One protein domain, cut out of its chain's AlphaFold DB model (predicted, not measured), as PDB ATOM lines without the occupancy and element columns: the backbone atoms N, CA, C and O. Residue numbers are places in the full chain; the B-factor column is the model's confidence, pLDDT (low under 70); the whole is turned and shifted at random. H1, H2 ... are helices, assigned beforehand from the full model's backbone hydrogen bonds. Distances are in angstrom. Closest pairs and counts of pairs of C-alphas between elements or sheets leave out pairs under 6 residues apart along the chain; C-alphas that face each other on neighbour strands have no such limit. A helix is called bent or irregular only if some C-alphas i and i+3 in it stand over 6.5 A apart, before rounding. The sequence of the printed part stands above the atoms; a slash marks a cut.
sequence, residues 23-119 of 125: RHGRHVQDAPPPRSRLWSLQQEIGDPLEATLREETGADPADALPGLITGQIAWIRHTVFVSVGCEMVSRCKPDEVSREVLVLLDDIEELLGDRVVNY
ATOM      1  N   ARG A  23      17.474 -36.992  -5.290       55.59
ATOM      2  CA  ARG A  23      16.184 -37.401  -4.709       55.59
ATOM      3  C   ARG A  23      16.311 -38.411  -3.563       55.59
ATOM      4  O   ARG A  23      15.538 -38.319  -2.614       55.59
ATOM      5  N   HIS A  24      17.287 -39.321  -3.597       52.81
ATOM      6  CA  HIS A  24      17.494 -40.295  -2.515       52.81
ATOM      7  C   HIS A  24      18.042 -39.632  -1.246       52.81
ATOM      8  O   HIS A  24      17.556 -39.920  -0.154       52.81
ATOM      9  N   GLY A  25      18.990 -38.697  -1.385       54.41
ATOM     10  CA  GLY A  25      19.522 -37.930  -0.251       54.41
ATOM     11  C   GLY A  25      18.437 -37.117   0.461       54.41
ATOM     12  O   GLY A  25      18.375 -37.103   1.688       54.41
ATOM     13  N   ARG A  26      17.513 -36.523  -0.307       54.41
ATOM     14  CA  ARG A  26      16.361 -35.784   0.232       54.41
ATOM     15  C   ARG A  26      15.364 -36.705   0.952       54.41
ATOM     16  O   ARG A  26      14.939 -36.411   2.060       54.41
ATOM     17  N   HIS A  27      15.071 -37.879   0.386       54.44
ATOM     18  CA  HIS A  27      14.130 -38.840   0.978       54.44
ATOM     19  C   HIS A  27      14.621 -39.446   2.305       54.44
ATOM     20  O   HIS A  27      13.823 -39.693   3.209       54.44
ATOM     21  N   VAL A  28      15.936 -39.649   2.448       54.47
ATOM     22  CA  VAL A  28      16.551 -40.102   3.706       54.47
ATOM     23  C   VAL A  28      16.461 -39.028   4.795       54.47
ATOM     24  O   VAL A  28      16.265 -39.379   5.951       54.47
ATOM     25  N   GLN A  29      16.544 -37.738   4.453       53.75
ATOM     26  CA  GLN A  29      16.388 -36.636   5.416       53.75
ATOM     27  C   GLN A  29      14.922 -36.426   5.833       53.75
ATOM     28  O   GLN A  29      14.625 -36.218   7.012       53.75
ATOM     29  N   ASP A  30      13.983 -36.560   4.899       50.00
ATOM     30  CA  ASP A  30      12.580 -36.186   5.122       50.00
ATOM     31  C   ASP A  30      11.743 -37.270   5.832       50.00
ATOM     32  O   ASP A  30      10.670 -36.979   6.365       50.00
ATOM     33  N   ALA A  31      12.226 -38.515   5.913       49.09
ATOM     34  CA  ALA A  31      11.503 -39.625   6.536       49.09
ATOM     35  C   ALA A  31      12.045 -39.963   7.954       49.09
ATOM     36  O   ALA A  31      13.229 -40.275   8.104       49.09
ATOM     37  N   PRO A  32      11.205 -39.958   9.012       52.91
ATOM     38  CA  PRO A  32      11.635 -40.257  10.388       52.91
ATOM     39  C   PRO A  32      12.188 -41.684  10.627       52.91
ATOM     40  O   PRO A  32      13.200 -41.811  11.320       52.91
ATOM     41  N   PRO A  33      11.601 -42.768  10.070       59.69
ATOM     42  CA  PRO A  33      12.093 -44.128  10.321       59.69
ATOM     43  C   PRO A  33      13.475 -44.438   9.704       59.69
ATOM     44  O   PRO A  33      14.301 -45.045  10.390       59.69
ATOM     45  N   PRO A  34      13.785 -44.011   8.459       56.75
ATOM     46  CA  PRO A  34      15.115 -44.176   7.871       56.75
ATOM     47  C   PRO A  34      16.229 -43.471   8.646       56.75
ATOM     48  O   PRO A  34      17.290 -44.064   8.827       56.75
ATOM     49  N   ARG A  35      15.991 -42.255   9.163       64.50
ATOM     50  CA  ARG A  35      16.985 -41.530   9.976       64.50
ATOM     51  C   ARG A  35      17.323 -42.246  11.272       64.50
ATOM     52  O   ARG A  35      18.497 -42.403  11.575       64.50
ATOM     53  N   SER A  36      16.309 -42.703  12.007       69.50
ATOM     54  CA  SER A  36      16.514 -43.426  13.268       69.50
ATOM     55  C   SER A  36      17.354 -44.689  13.057       69.50
ATOM     56  O   SER A  36      18.342 -44.908  13.750       69.50
ATOM     57  N   ARG A  37      17.045 -45.466  12.010       73.75
ATOM     58  CA  ARG A  37      17.808 -46.676  11.676       73.75
ATOM     59  C   ARG A  37      19.242 -46.375  11.247       73.75
ATOM     60  O   ARG A  37      20.158 -47.091  11.636       73.75
ATOM     61  N   LEU A  38      19.437 -45.339  10.437       69.38
ATOM     62  CA  LEU A  38      20.760 -44.915   9.993       69.38
ATOM     63  C   LEU A  38      21.619 -44.444  11.174       69.38
ATOM     64  O   LEU A  38      22.795 -44.778  11.247       69.38
ATOM     65  N   TRP A  39      21.010 -43.730  12.118       69.81
ATOM     66  CA  TRP A  39      21.654 -43.298  13.352       69.81
ATOM     67  C   TRP A  39      22.052 -44.486  14.241       69.81
ATOM     68  O   TRP A  39      23.181 -44.535  14.716       69.81
ATOM     69  N   SER A  40      21.180 -45.487  14.408       75.31
ATOM     70  CA  SER A  40      21.523 -46.723  15.134       75.31
ATOM     71  C   SER A  40      22.704 -47.458  14.497       75.31
ATOM     72  O   SER A  40      23.650 -47.806  15.196       75.31
ATOM     73  N   LEU A  41      22.715 -47.600  13.169       71.94
ATOM     74  CA  LEU A  41      23.830 -48.223  12.446       71.94
ATOM     75  C   LEU A  41      25.149 -47.457  12.618       71.94
ATOM     76  O   LEU A  41      26.213 -48.064  12.684       71.94
ATOM     77  N   GLN A  42      25.101 -46.123  12.699       68.56
ATOM     78  CA  GLN A  42      26.296 -45.313  12.945       68.56
ATOM     79  C   GLN A  42      26.888 -45.538  14.342       68.56
ATOM     80  O   GLN A  42      28.106 -45.423  14.485       68.56
ATOM     81  N   GLN A  43      26.057 -45.883  15.329       71.06
ATOM     82  CA  GLN A  43      26.474 -46.187  16.701       71.06
ATOM     83  C   GLN A  43      27.005 -47.624  16.842       71.06
ATOM     84  O   GLN A  43      27.965 -47.847  17.569       71.06
ATOM     85  N   GLU A  44      26.438 -48.586  16.107       79.06
ATOM     86  CA  GLU A  44      26.788 -50.019  16.199       79.06
ATOM     87  C   GLU A  44      28.208 -50.364  15.714       79.06
ATOM     88  O   GLU A  44      28.716 -51.440  16.016       79.06
ATOM     89  N   ILE A  45      28.874 -49.475  14.970       76.06
ATOM     90  CA  ILE A  45      30.202 -49.754  14.395       76.06
ATOM     91  C   ILE A  45      31.338 -49.609  15.428       76.06
ATOM     92  O   ILE A  45      32.428 -50.116  15.187       76.06
ATOM     93  N   GLY A  46      31.106 -48.941  16.564       80.69
ATOM     94  CA  GLY A  46      32.145 -48.666  17.567       80.69
ATOM     95  C   GLY A  46      32.757 -49.931  18.175       80.69
ATOM     96  O   GLY A  46      33.947 -50.181  17.997       80.69
ATOM     97  N   ASP A  47      31.941 -50.758  18.828       84.25
ATOM     98  CA  ASP A  47      32.432 -51.926  19.576       84.25
ATOM     99  C   ASP A  47      33.151 -52.963  18.687       84.25
ATOM    100  O   ASP A  47      34.232 -53.424  19.063       84.25
ATOM    101  N   PRO A  48      32.637 -53.318  17.486       88.44
ATOM    102  CA  PRO A  48      33.344 -54.235  16.592       88.44
ATOM    103  C   PRO A  48      34.664 -53.661  16.067       88.44
ATOM    104  O   PRO A  48      35.623 -54.407  15.854       88.44
ATOM    105  N   LEU A  49      34.725 -52.342  15.846       88.69
ATOM    106  CA  LEU A  49      35.936 -51.673  15.383       88.69
ATOM    107  C   LEU A  49      37.015 -51.673  16.469       88.69
ATOM    108  O   LEU A  49      38.151 -52.028  16.170       88.69
ATOM    109  N   GLU A  50      36.667 -51.354  17.718       90.81
ATOM    110  CA  GLU A  50      37.625 -51.403  18.832       90.81
ATOM    111  C   GLU A  50      38.183 -52.813  19.020       90.81
ATOM    112  O   GLU A  50      39.398 -52.982  19.144       90.81
ATOM    113  N   ALA A  51      37.312 -53.828  18.996       89.75
ATOM    114  CA  ALA A  51      37.726 -55.222  19.095       89.75
ATOM    115  C   ALA A  51      38.731 -55.584  17.990       89.75
ATOM    116  O   ALA A  51      39.804 -56.106  18.282       89.75
ATOM    117  N   THR A  52      38.428 -55.209  16.744       91.00
ATOM    118  CA  THR A  52      39.311 -55.459  15.594       91.00
ATOM    119  C   THR A  52      40.657 -54.745  15.744       91.00
ATOM    120  O   THR A  52      41.702 -55.341  15.502       91.00
ATOM    121  N   LEU A  53      40.665 -53.475  16.165       89.25
ATOM    122  CA  LEU A  53      41.908 -52.723  16.359       89.25
ATOM    123  C   LEU A  53      42.769 -53.326  17.470       89.25
ATOM    124  O   LEU A  53      43.988 -53.406  17.318       89.25
ATOM    125  N   ARG A  54      42.159 -53.774  18.572       91.31
ATOM    126  CA  ARG A  54      42.886 -54.437  19.663       91.31
ATOM    127  C   ARG A  54      43.490 -55.766  19.200       91.31
ATOM    128  O   ARG A  54      44.645 -56.033  19.521       91.31
ATOM    129  N   GLU A  55      42.750 -56.558  18.425       89.62
ATOM    130  CA  GLU A  55      43.243 -57.812  17.842       89.62
ATOM    131  C   GLU A  55      44.427 -57.580  16.892       89.62
ATOM    132  O   GLU A  55      45.473 -58.207  17.056       89.62
ATOM    133  N   GLU A  56      44.306 -56.650  15.941       88.25
ATOM    134  CA  GLU A  56      45.346 -56.401  14.931       88.25
ATOM    135  C   GLU A  56      46.612 -55.755  15.516       88.25
ATOM    136  O   GLU A  56      47.703 -55.968  14.996       88.25
ATOM    137  N   THR A  57      46.491 -54.975  16.594       87.12
ATOM    138  CA  THR A  57      47.644 -54.314  17.236       87.12
ATOM    139  C   THR A  57      48.255 -55.115  18.381       87.12
ATOM    140  O   THR A  57      49.293 -54.717  18.909       87.12
ATOM    141  N   GLY A  58      47.630 -56.226  18.790       85.88
ATOM    142  CA  GLY A  58      48.045 -56.990  19.969       85.88
ATOM    143  C   GLY A  58      48.010 -56.171  21.266       85.88
ATOM    144  O   GLY A  58      48.765 -56.466  22.193       85.88
ATOM    145  N   ALA A  59      47.183 -55.121  21.316       87.38
ATOM    146  CA  ALA A  59      47.146 -54.187  22.433       87.38
ATOM    147  C   ALA A  59      46.635 -54.856  23.718       87.38
ATOM    148  O   ALA A  59      45.738 -55.705  23.698       87.38
ATOM    149  N   ASP A  60      47.204 -54.439  24.851       89.56
ATOM    150  CA  ASP A  60      46.807 -54.930  26.168       89.56
ATOM    151  C   ASP A  60      45.310 -54.640  26.431       89.56
ATOM    152  O   ASP A  60      44.804 -53.591  26.019       89.56
ATOM    153  N   PRO A  61      44.568 -55.522  27.127       84.00
ATOM    154  CA  PRO A  61      43.164 -55.274  27.460       84.00
ATOM    155  C   PRO A  61      42.914 -53.987  28.261       84.00
ATOM    156  O   PRO A  61      41.811 -53.447  28.204       84.00
ATOM    157  N   ALA A  62      43.906 -53.507  29.013       86.88
ATOM    158  CA  ALA A  62      43.858 -52.248  29.746       86.88
ATOM    159  C   ALA A  62      44.362 -51.047  28.925       86.88
ATOM    160  O   ALA A  62      44.294 -49.914  29.407       86.88
ATOM    161  N   ASP A  63      44.855 -51.263  27.702       87.88
ATOM    162  CA  ASP A  63      45.215 -50.174  26.805       87.88
ATOM    163  C   ASP A  63      43.950 -49.466  26.301       87.88
ATOM    164  O   ASP A  63      43.076 -50.046  25.644       87.88
ATOM    165  N   ALA A  64      43.862 -48.176  26.623       89.50
ATOM    166  CA  ALA A  64      42.783 -47.299  26.196       89.50
ATOM    167  C   ALA A  64      42.952 -46.815  24.744       89.50
ATOM    168  O   ALA A  64      42.007 -46.275  24.165       89.50
ATOM    169  N   LEU A  65      44.138 -46.979  24.145       90.31
ATOM    170  CA  LEU A  65      44.460 -46.440  22.828       90.31
ATOM    171  C   LEU A  65      43.554 -46.984  21.703       90.31
ATOM    172  O   LEU A  65      43.031 -46.151  20.959       90.31
ATOM    173  N   PRO A  66      43.260 -48.299  21.587       90.56
ATOM    174  CA  PRO A  66      42.319 -48.805  20.580       90.56
ATOM    175  C   PRO A  66      40.917 -48.181  20.675       90.56
ATOM    176  O   PRO A  66      40.297 -47.881  19.651       90.56
ATOM    177  N   GLY A  67      40.432 -47.921  21.894       89.75
ATOM    178  CA  GLY A  67      39.141 -47.261  22.119       89.75
ATOM    179  C   GLY A  67      39.166 -45.783  21.721       89.75
ATOM    180  O   GLY A  67      38.251 -45.289  21.061       89.75
ATOM    181  N   LEU A  68      40.255 -45.072  22.034       91.50
ATOM    182  CA  LEU A  68      40.443 -43.683  21.601       91.50
ATOM    183  C   LEU A  68      40.496 -43.567  20.071       91.50
ATOM    184  O   LEU A  68      39.840 -42.689  19.509       91.50
ATOM    185  N   ILE A  69      41.218 -44.465  19.394       92.06
ATOM    186  CA  ILE A  69      41.304 -44.497  17.927       92.06
ATOM    187  C   ILE A  69      39.947 -44.833  17.303       92.06
ATOM    188  O   ILE A  69      39.528 -44.172  16.353       92.06
ATOM    189  N   THR A  70      39.215 -45.793  17.872       91.19
ATOM    190  CA  THR A  70      37.827 -46.088  17.479       91.19
ATOM    191  C   THR A  70      36.955 -44.835  17.529       91.19
ATOM    192  O   THR A  70      36.220 -44.553  16.579       91.19
ATOM    193  N   GLY A  71      37.073 -44.046  18.602       89.94
ATOM    194  CA  GLY A  71      36.377 -42.770  18.749       89.94
ATOM    195  C   GLY A  71      36.736 -41.762  17.654       89.94
ATOM    196  O   GLY A  71      35.839 -41.150  17.073       89.94
ATOM    197  N   GLN A  72      38.024 -41.636  17.316       91.81
ATOM    198  CA  GLN A  72      38.468 -40.758  16.228       91.81
ATOM    199  C   GLN A  72      37.900 -41.205  14.876       91.81
ATOM    200  O   GLN A  72      37.284 -40.405  14.177       91.81
ATOM    201  N   ILE A  73      37.997 -42.492  14.529       90.00
ATOM    202  CA  ILE A  73      37.459 -43.026  13.267       90.00
ATOM    203  C   ILE A  73      35.938 -42.822  13.181       90.00
ATOM    204  O   ILE A  73      35.410 -42.464  12.124       90.00
ATOM    205  N   ALA A  74      35.219 -43.023  14.290       88.94
ATOM    206  CA  ALA A  74      33.783 -42.779  14.352       88.94
ATOM    207  C   ALA A  74      33.442 -41.302  14.095       88.94
ATOM    208  O   ALA A  74      32.521 -41.017  13.325       88.94
ATOM    209  N   TRP A  75      34.207 -40.379  14.683       89.75
ATOM    210  CA  TRP A  75      34.051 -38.944  14.463       89.75
ATOM    211  C   TRP A  75      34.325 -38.548  13.004       89.75
ATOM    212  O   TRP A  75      33.466 -37.917  12.389       89.75
ATOM    213  N   ILE A  76      35.442 -38.991  12.410       90.50
ATOM    214  CA  ILE A  76      35.786 -38.716  11.000       90.50
ATOM    215  C   ILE A  76      34.660 -39.190  10.077       90.50
ATOM    216  O   ILE A  76      34.146 -38.424   9.258       90.50
ATOM    217  N   ARG A  77      34.226 -40.449  10.242       87.06
ATOM    218  CA  ARG A  77      33.137 -41.042   9.454       87.06
ATOM    219  C   ARG A  77      31.867 -40.204   9.546       87.06
ATOM    220  O   ARG A  77      31.206 -39.989   8.531       87.06
ATOM    221  N   HIS A  78      31.505 -39.762  10.749       86.75
ATOM    222  CA  HIS A  78      30.315 -38.947  10.960       86.75
ATOM    223  C   HIS A  78      30.434 -37.582  10.272       86.75
ATOM    224  O   HIS A  78      29.535 -37.201   9.522       86.75
ATOM    225  N   THR A  79      31.554 -36.883  10.461       89.56
ATOM    226  CA  THR A  79      31.823 -35.567   9.866       89.56
ATOM    227  C   THR A  79      31.768 -35.615   8.337       89.56
ATOM    228  O   THR A  79      31.055 -34.823   7.717       89.56
ATOM    229  N   VAL A  80      32.424 -36.606   7.722       88.94
ATOM    230  CA  VAL A  80      32.374 -36.838   6.270       88.94
ATOM    231  C   VAL A  80      30.948 -37.135   5.809       88.94
ATOM    232  O   VAL A  80      30.476 -36.551   4.834       88.94
ATOM    233  N   PHE A  81      30.233 -38.013   6.516       85.25
ATOM    234  CA  PHE A  81      28.867 -38.386   6.155       85.25
ATOM    235  C   PHE A  81      27.912 -37.182   6.158       85.25
ATOM    236  O   PHE A  81      27.127 -37.010   5.222       85.25
ATOM    237  N   VAL A  82      27.991 -36.335   7.189       85.31
ATOM    238  CA  VAL A  82      27.185 -35.111   7.290       85.31
ATOM    239  C   VAL A  82      27.548 -34.128   6.175       85.31
ATOM    240  O   VAL A  82      26.644 -33.635   5.499       85.31
ATOM    241  N   SER A  83      28.843 -33.901   5.932       85.88
ATOM    242  CA  SER A  83      29.327 -32.994   4.883       85.88
ATOM    243  C   SER A  83      28.840 -33.407   3.489       85.88
ATOM    244  O   SER A  83      28.202 -32.616   2.791       85.88
ATOM    245  N   VAL A  84      29.008 -34.686   3.127       84.06
ATOM    246  CA  VAL A  84      28.487 -35.248   1.869       84.06
ATOM    247  C   VAL A  84      26.978 -35.029   1.762       84.06
ATOM    248  O   VAL A  84      26.488 -34.622   0.710       84.06
ATOM    249  N   GLY A  85      26.226 -35.284   2.836       79.56
ATOM    250  CA  GLY A  85      24.778 -35.086   2.860       79.56
ATOM    251  C   GLY A  85      24.372 -33.641   2.556       79.56
ATOM    252  O   GLY A  85      23.512 -33.412   1.703       79.56
ATOM    253  N   CYS A  86      25.011 -32.673   3.213       79.88
ATOM    254  CA  CYS A  86      24.767 -31.244   3.008       79.88
ATOM    255  C   CYS A  86      25.127 -30.787   1.587       79.88
ATOM    256  O   CYS A  86      24.351 -30.080   0.935       79.88
ATOM    257  N   GLU A  87      26.274 -31.226   1.079       80.56
ATOM    258  CA  GLU A  87      26.778 -30.822  -0.232       80.56
ATOM    259  C   GLU A  87      26.001 -31.466  -1.387       80.56
ATOM    260  O   GLU A  87      25.683 -30.813  -2.385       80.56
ATOM    261  N   MET A  88      25.563 -32.716  -1.226       73.50
ATOM    262  CA  MET A  88      24.683 -33.384  -2.188       73.50
ATOM    263  C   MET A  88      23.325 -32.686  -2.324       73.50
ATOM    264  O   MET A  88      22.788 -32.606  -3.433       73.50
ATOM    265  N   VAL A  89      22.773 -32.154  -1.226       77.25
ATOM    266  CA  VAL A  89      21.529 -31.364  -1.248       77.25
ATOM    267  C   VAL A  89      21.735 -30.016  -1.946       77.25
ATOM    268  O   VAL A  89      20.827 -29.554  -2.639       77.25
ATOM    269  N   SER A  90      22.919 -29.418  -1.796       74.50
ATOM    270  CA  SER A  90      23.221 -28.057  -2.257       74.50
ATOM    271  C   SER A  90      23.683 -27.988  -3.716       74.50
ATOM    272  O   SER A  90      23.219 -27.123  -4.458       74.50
ATOM    273  N   ARG A  91      24.573 -28.890  -4.158       67.38
ATOM    274  CA  ARG A  91      25.265 -28.784  -5.462       67.38
ATOM    275  C   ARG A  91      24.870 -29.860  -6.477       67.38
ATOM    276  O   ARG A  91      25.038 -29.647  -7.674       67.38
ATOM    277  N   CYS A  92      24.324 -31.003  -6.038       66.19
ATOM    278  CA  CYS A  92      23.857 -32.122  -6.887       66.19
ATOM    279  C   CYS A  92      24.862 -32.643  -7.949       66.19
ATOM    280  O   CYS A  92      24.465 -33.376  -8.856       66.19
ATOM    281  N   LYS A  93      26.152 -32.302  -7.847       81.31
ATOM    282  CA  LYS A  93      27.224 -32.766  -8.736       81.31
ATOM    283  C   LYS A  93      28.236 -33.585  -7.930       81.31
ATOM    284  O   LYS A  93      29.028 -32.994  -7.198       81.31
ATOM    285  N   PRO A  94      28.230 -34.921  -8.059       76.56
ATOM    286  CA  PRO A  94      29.065 -35.803  -7.241       76.56
ATOM    287  C   PRO A  94      30.564 -35.480  -7.290       76.56
ATOM    288  O   PRO A  94      31.223 -35.542  -6.258       76.56
ATOM    289  N   ASP A  95      31.087 -35.075  -8.450       81.62
ATOM    290  CA  ASP A  95      32.514 -34.767  -8.618       81.62
ATOM    291  C   ASP A  95      32.947 -33.522  -7.829       81.62
ATOM    292  O   ASP A  95      34.056 -33.474  -7.304       81.62
ATOM    293  N   GLU A  96      32.072 -32.517  -7.725       83.12
ATOM    294  CA  GLU A  96      32.335 -31.309  -6.935       83.12
ATOM    295  C   GLU A  96      32.255 -31.633  -5.438       83.12
ATOM    296  O   GLU A  96      33.163 -31.279  -4.694       83.12
ATOM    297  N   VAL A  97      31.240 -32.398  -5.010       83.12
ATOM    298  CA  VAL A  97      31.111 -32.861  -3.615       83.12
ATOM    299  C   VAL A  97      32.324 -33.691  -3.194       83.12
ATOM    300  O   VAL A  97      32.855 -33.501  -2.105       83.12
ATOM    301  N   SER A  98      32.799 -34.585  -4.064       80.69
ATOM    302  CA  SER A  98      33.970 -35.411  -3.776       80.69
ATOM    303  C   SER A  98      35.226 -34.574  -3.545       80.69
ATOM    304  O   SER A  98      36.014 -34.926  -2.676       80.69
ATOM    305  N   ARG A  99      35.434 -33.492  -4.306       87.31
ATOM    306  CA  ARG A  99      36.610 -32.622  -4.135       87.31
ATOM    307  C   ARG A  99      36.579 -31.879  -2.806       87.31
ATOM    308  O   ARG A  99      37.585 -31.856  -2.117       87.31
ATOM    309  N   GLU A 100      35.430 -31.326  -2.434       87.38
ATOM    310  CA  GLU A 100      35.270 -30.612  -1.158       87.38
ATOM    311  C   GLU A 100      35.455 -31.546   0.042       87.38
ATOM    312  O   GLU A 100      36.062 -31.184   1.043       87.38
ATOM    313  N   VAL A 101      34.968 -32.783  -0.068       89.06
ATOM    314  CA  VAL A 101      35.137 -33.789   0.986       89.06
ATOM    315  C   VAL A 101      36.594 -34.233   1.116       89.06
ATOM    316  O   VAL A 101      37.022 -34.527   2.225       89.06
ATOM    317  N   LEU A 102      37.360 -34.265   0.020       90.31
ATOM    318  CA  LEU A 102      38.801 -34.526   0.081       90.31
ATOM    319  C   LEU A 102      39.547 -33.389   0.791       90.31
ATOM    320  O   LEU A 102      40.358 -33.677   1.655       90.31
ATOM    321  N   VAL A 103      39.202 -32.126   0.520       93.19
ATOM    322  CA  VAL A 103      39.772 -30.981   1.259       93.19
ATOM    323  C   VAL A 103      39.446 -31.072   2.753       93.19
ATOM    324  O   VAL A 103      40.316 -30.893   3.594       93.19
ATOM    325  N   LEU A 104      38.206 -31.430   3.099       92.00
ATOM    326  CA  LEU A 104      37.819 -31.667   4.490       92.00
ATOM    327  C   LEU A 104      38.615 -32.816   5.134       92.00
ATOM    328  O   LEU A 104      38.884 -32.774   6.331       92.00
ATOM    329  N   LEU A 105      38.946 -33.862   4.375       91.69
ATOM    330  CA  LEU A 105      39.780 -34.955   4.871       91.69
ATOM    331  C   LEU A 105      41.215 -34.493   5.136       91.69
ATOM    332  O   LEU A 105      41.758 -34.894   6.159       91.69
ATOM    333  N   ASP A 106      41.772 -33.623   4.292       92.31
ATOM    334  CA  ASP A 106      43.090 -33.018   4.520       92.31
ATOM    335  C   ASP A 106      43.093 -32.191   5.828       92.31
ATOM    336  O   ASP A 106      43.970 -32.369   6.673       92.31
ATOM    337  N   ASP A 107      42.060 -31.367   6.059       94.56
ATOM    338  CA  ASP A 107      41.906 -30.588   7.304       94.56
ATOM    339  C   ASP A 107      41.776 -31.497   8.545       94.56
ATOM    340  O   ASP A 107      42.280 -31.200   9.632       94.56
ATOM    341  N   ILE A 108      41.064 -32.619   8.400       92.50
ATOM    342  CA  ILE A 108      40.905 -33.630   9.451       92.50
ATOM    343  C   ILE A 108      42.240 -34.323   9.745       92.50
ATOM    344  O   ILE A 108      42.554 -34.553  10.912       92.50
ATOM    345  N   GLU A 109      43.012 -34.670   8.716       91.00
ATOM    346  CA  GLU A 109      44.329 -35.292   8.857       91.00
ATOM    347  C   GLU A 109      45.289 -34.371   9.622       91.00
ATOM    348  O   GLU A 109      45.898 -34.800  10.607       91.00
ATOM    349  N   GLU A 110      45.333 -33.086   9.251       92.06
ATOM    350  CA  GLU A 110      46.124 -32.069   9.951       92.06
ATOM    351  C   GLU A 110      45.713 -31.945  11.429       92.06
ATOM    352  O   GLU A 110      46.569 -31.883  12.315       92.06
ATOM    353  N   LEU A 111      44.407 -31.965  11.721       92.94
ATOM    354  CA  LEU A 111      43.889 -31.858  13.088       92.94
ATOM    355  C   LEU A 111      44.274 -33.051  13.976       92.94
ATOM    356  O   LEU A 111      44.529 -32.880  15.172       92.94
ATOM    357  N   LEU A 112      44.256 -34.263  13.423       89.62
ATOM    358  CA  LEU A 112      44.512 -35.496  14.173       89.62
ATOM    359  C   LEU A 112      46.002 -35.714  14.454       89.62
ATOM    360  O   LEU A 112      46.357 -36.306  15.480       89.62
ATOM    361  N   GLY A 113      46.858 -35.210  13.564       90.44
ATOM    362  CA  GLY A 113      48.308 -35.270  13.671       90.44
ATOM    363  C   GLY A 113      48.901 -36.675  13.509       90.44
ATOM    364  O   GLY A 113      48.218 -37.703  13.552       90.44
ATOM    365  N   ASP A 114      50.229 -36.719  13.386       87.12
ATOM    366  CA  ASP A 114      50.978 -37.905  12.948       87.12
ATOM    367  C   ASP A 114      50.719 -39.166  13.777       87.12
ATOM    368  O   ASP A 114      50.711 -40.275  13.250       87.12
ATOM    369  N   ARG A 115      50.499 -39.021  15.087       84.88
ATOM    370  CA  ARG A 115      50.313 -40.167  15.989       84.88
ATOM    371  C   ARG A 115      49.031 -40.941  15.695       84.88
ATOM    372  O   ARG A 115      49.013 -42.159  15.841       84.88
ATOM    373  N   VAL A 116      47.952 -40.235  15.367       86.56
ATOM    374  CA  VAL A 116      46.655 -40.859  15.081       86.56
ATOM    375  C   VAL A 116      46.632 -41.353  13.638       86.56
ATOM    376  O   VAL A 116      46.170 -42.463  13.391       86.56
ATOM    377  N   VAL A 117      47.183 -40.565  12.712       86.50
ATOM    378  CA  VAL A 117      47.232 -40.889  11.278       86.50
ATOM    379  C   VAL A 117      48.074 -42.139  11.004       86.50
ATOM    380  O   VAL A 117      47.677 -42.974  10.196       86.50
ATOM    381  N   ASN A 118      49.182 -42.326  11.727       87.69
ATOM    382  CA  ASN A 118      50.065 -43.488  11.569       87.69
ATOM    383  C   ASN A 118      49.762 -44.635  12.550       87.69
ATOM    384  O   ASN A 118      50.583 -45.530  12.758       87.69
ATOM    385  N   TYR A 119      48.589 -44.642  13.186       86.62
ATOM    386  CA  TYR A 119      48.225 -45.746  14.066       86.62
ATOM    387  C   TYR A 119      47.987 -47.044  13.273       86.62
ATOM    388  O   TYR A 119      47.281 -47.050  12.268       86.62
TER     389      TYR A 119
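AT A GLANCE: This is residues 23 to 119 of the 125 residues of an uncharacterized protein of Streptomyces resistomycificus (UniProt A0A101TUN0). A flat, loose layer of helices has the long helix H4 through its middle: H5 folds back beside H4 as a helical hairpin, and on the other side H1, H2 and H3 form an open arch. The arch packs on H4 through H1 near one end and H3 near the other, while H2 between them only comes close to H4. The 97 printed residues hold five named helices, H1 to H5 in order along the chain, and no named strand; the class is all helix. The whole is loose, with a radius of gyration of the C-alphas of 16.1 A, and spans 47 by 32 by 16 A.

IN THESE COORDINATES: H1, residues 23 to 30, begins with C-alpha 23 at (16.184, -37.401, -4.709). H2 holds residues 32 to 44 and is 18.9 A long from first to last C-alpha. H3, residues 46 to 57, is 16.5 A long. H4, residues 65 to 91, is the longest helix at 38.5 A and begins with C-alpha 65 at (44.460, -46.440, 22.828). H5, residues 94 to 117, is 26.4 A long and ends with C-alpha 117 at (47.232, -40.889, 11.278). H5 is irregular, with C-alphas 111 and 114 9.3 A apart and a kink of 70 degrees near residue 111.

HOW THE PARTS SIT: H4 is the hub and touches three helices. H1 touches H4 at residues 85 to 89 alone, at a steep tilt of 65 degrees; the closest C-alphas, of Gly 25 and Gly 85, are 6.7 A apart. H1 and H2 only just touch, only at the corner, with 3 pairs of C-alphas within 8 A; the closest, of Val 28 and Pro 34, are 6.0 A apart. H2 is close to H4 but not clearly touching, with the C-alphas of Gln 42 and His 78 7.8 A apart. H2 and H3 meet only through their link. H3 touches H4 at residues 66 to 74 alone, at a steep tilt of 52 degrees; the closest C-alphas, of Glu 50 and Thr 70, are 5.5 A apart. H4 and H5 are a helical hairpin, at a shallow tilt of 20 degrees and opposite ways; their closest C-alphas, of Glu 87 and Val 97, are 5.9 A apart. H3 and H5 are apart. The helix packing is mostly crossed, but only just, with 1 of 3 pairs at a shallow tilt. Every O i to N i+4 pair is within hydrogen-bond range in H1, H2, H3 and H4, and 17 of 20 are in H5.

THE WHOLE: The two C-alphas farthest apart, of Arg 23 and Asp 60, are 46.9 A apart. The printed part has no cut. The links H1 to H2, H2 to H3 and H4 to H5 are tight, and H3 to H4 is short with 7 residues. Mean pLDDT of the printed part is 81.0; 19 residues are under 70, namely 23 to 36, 38 to 39, 42, and 91 to 92.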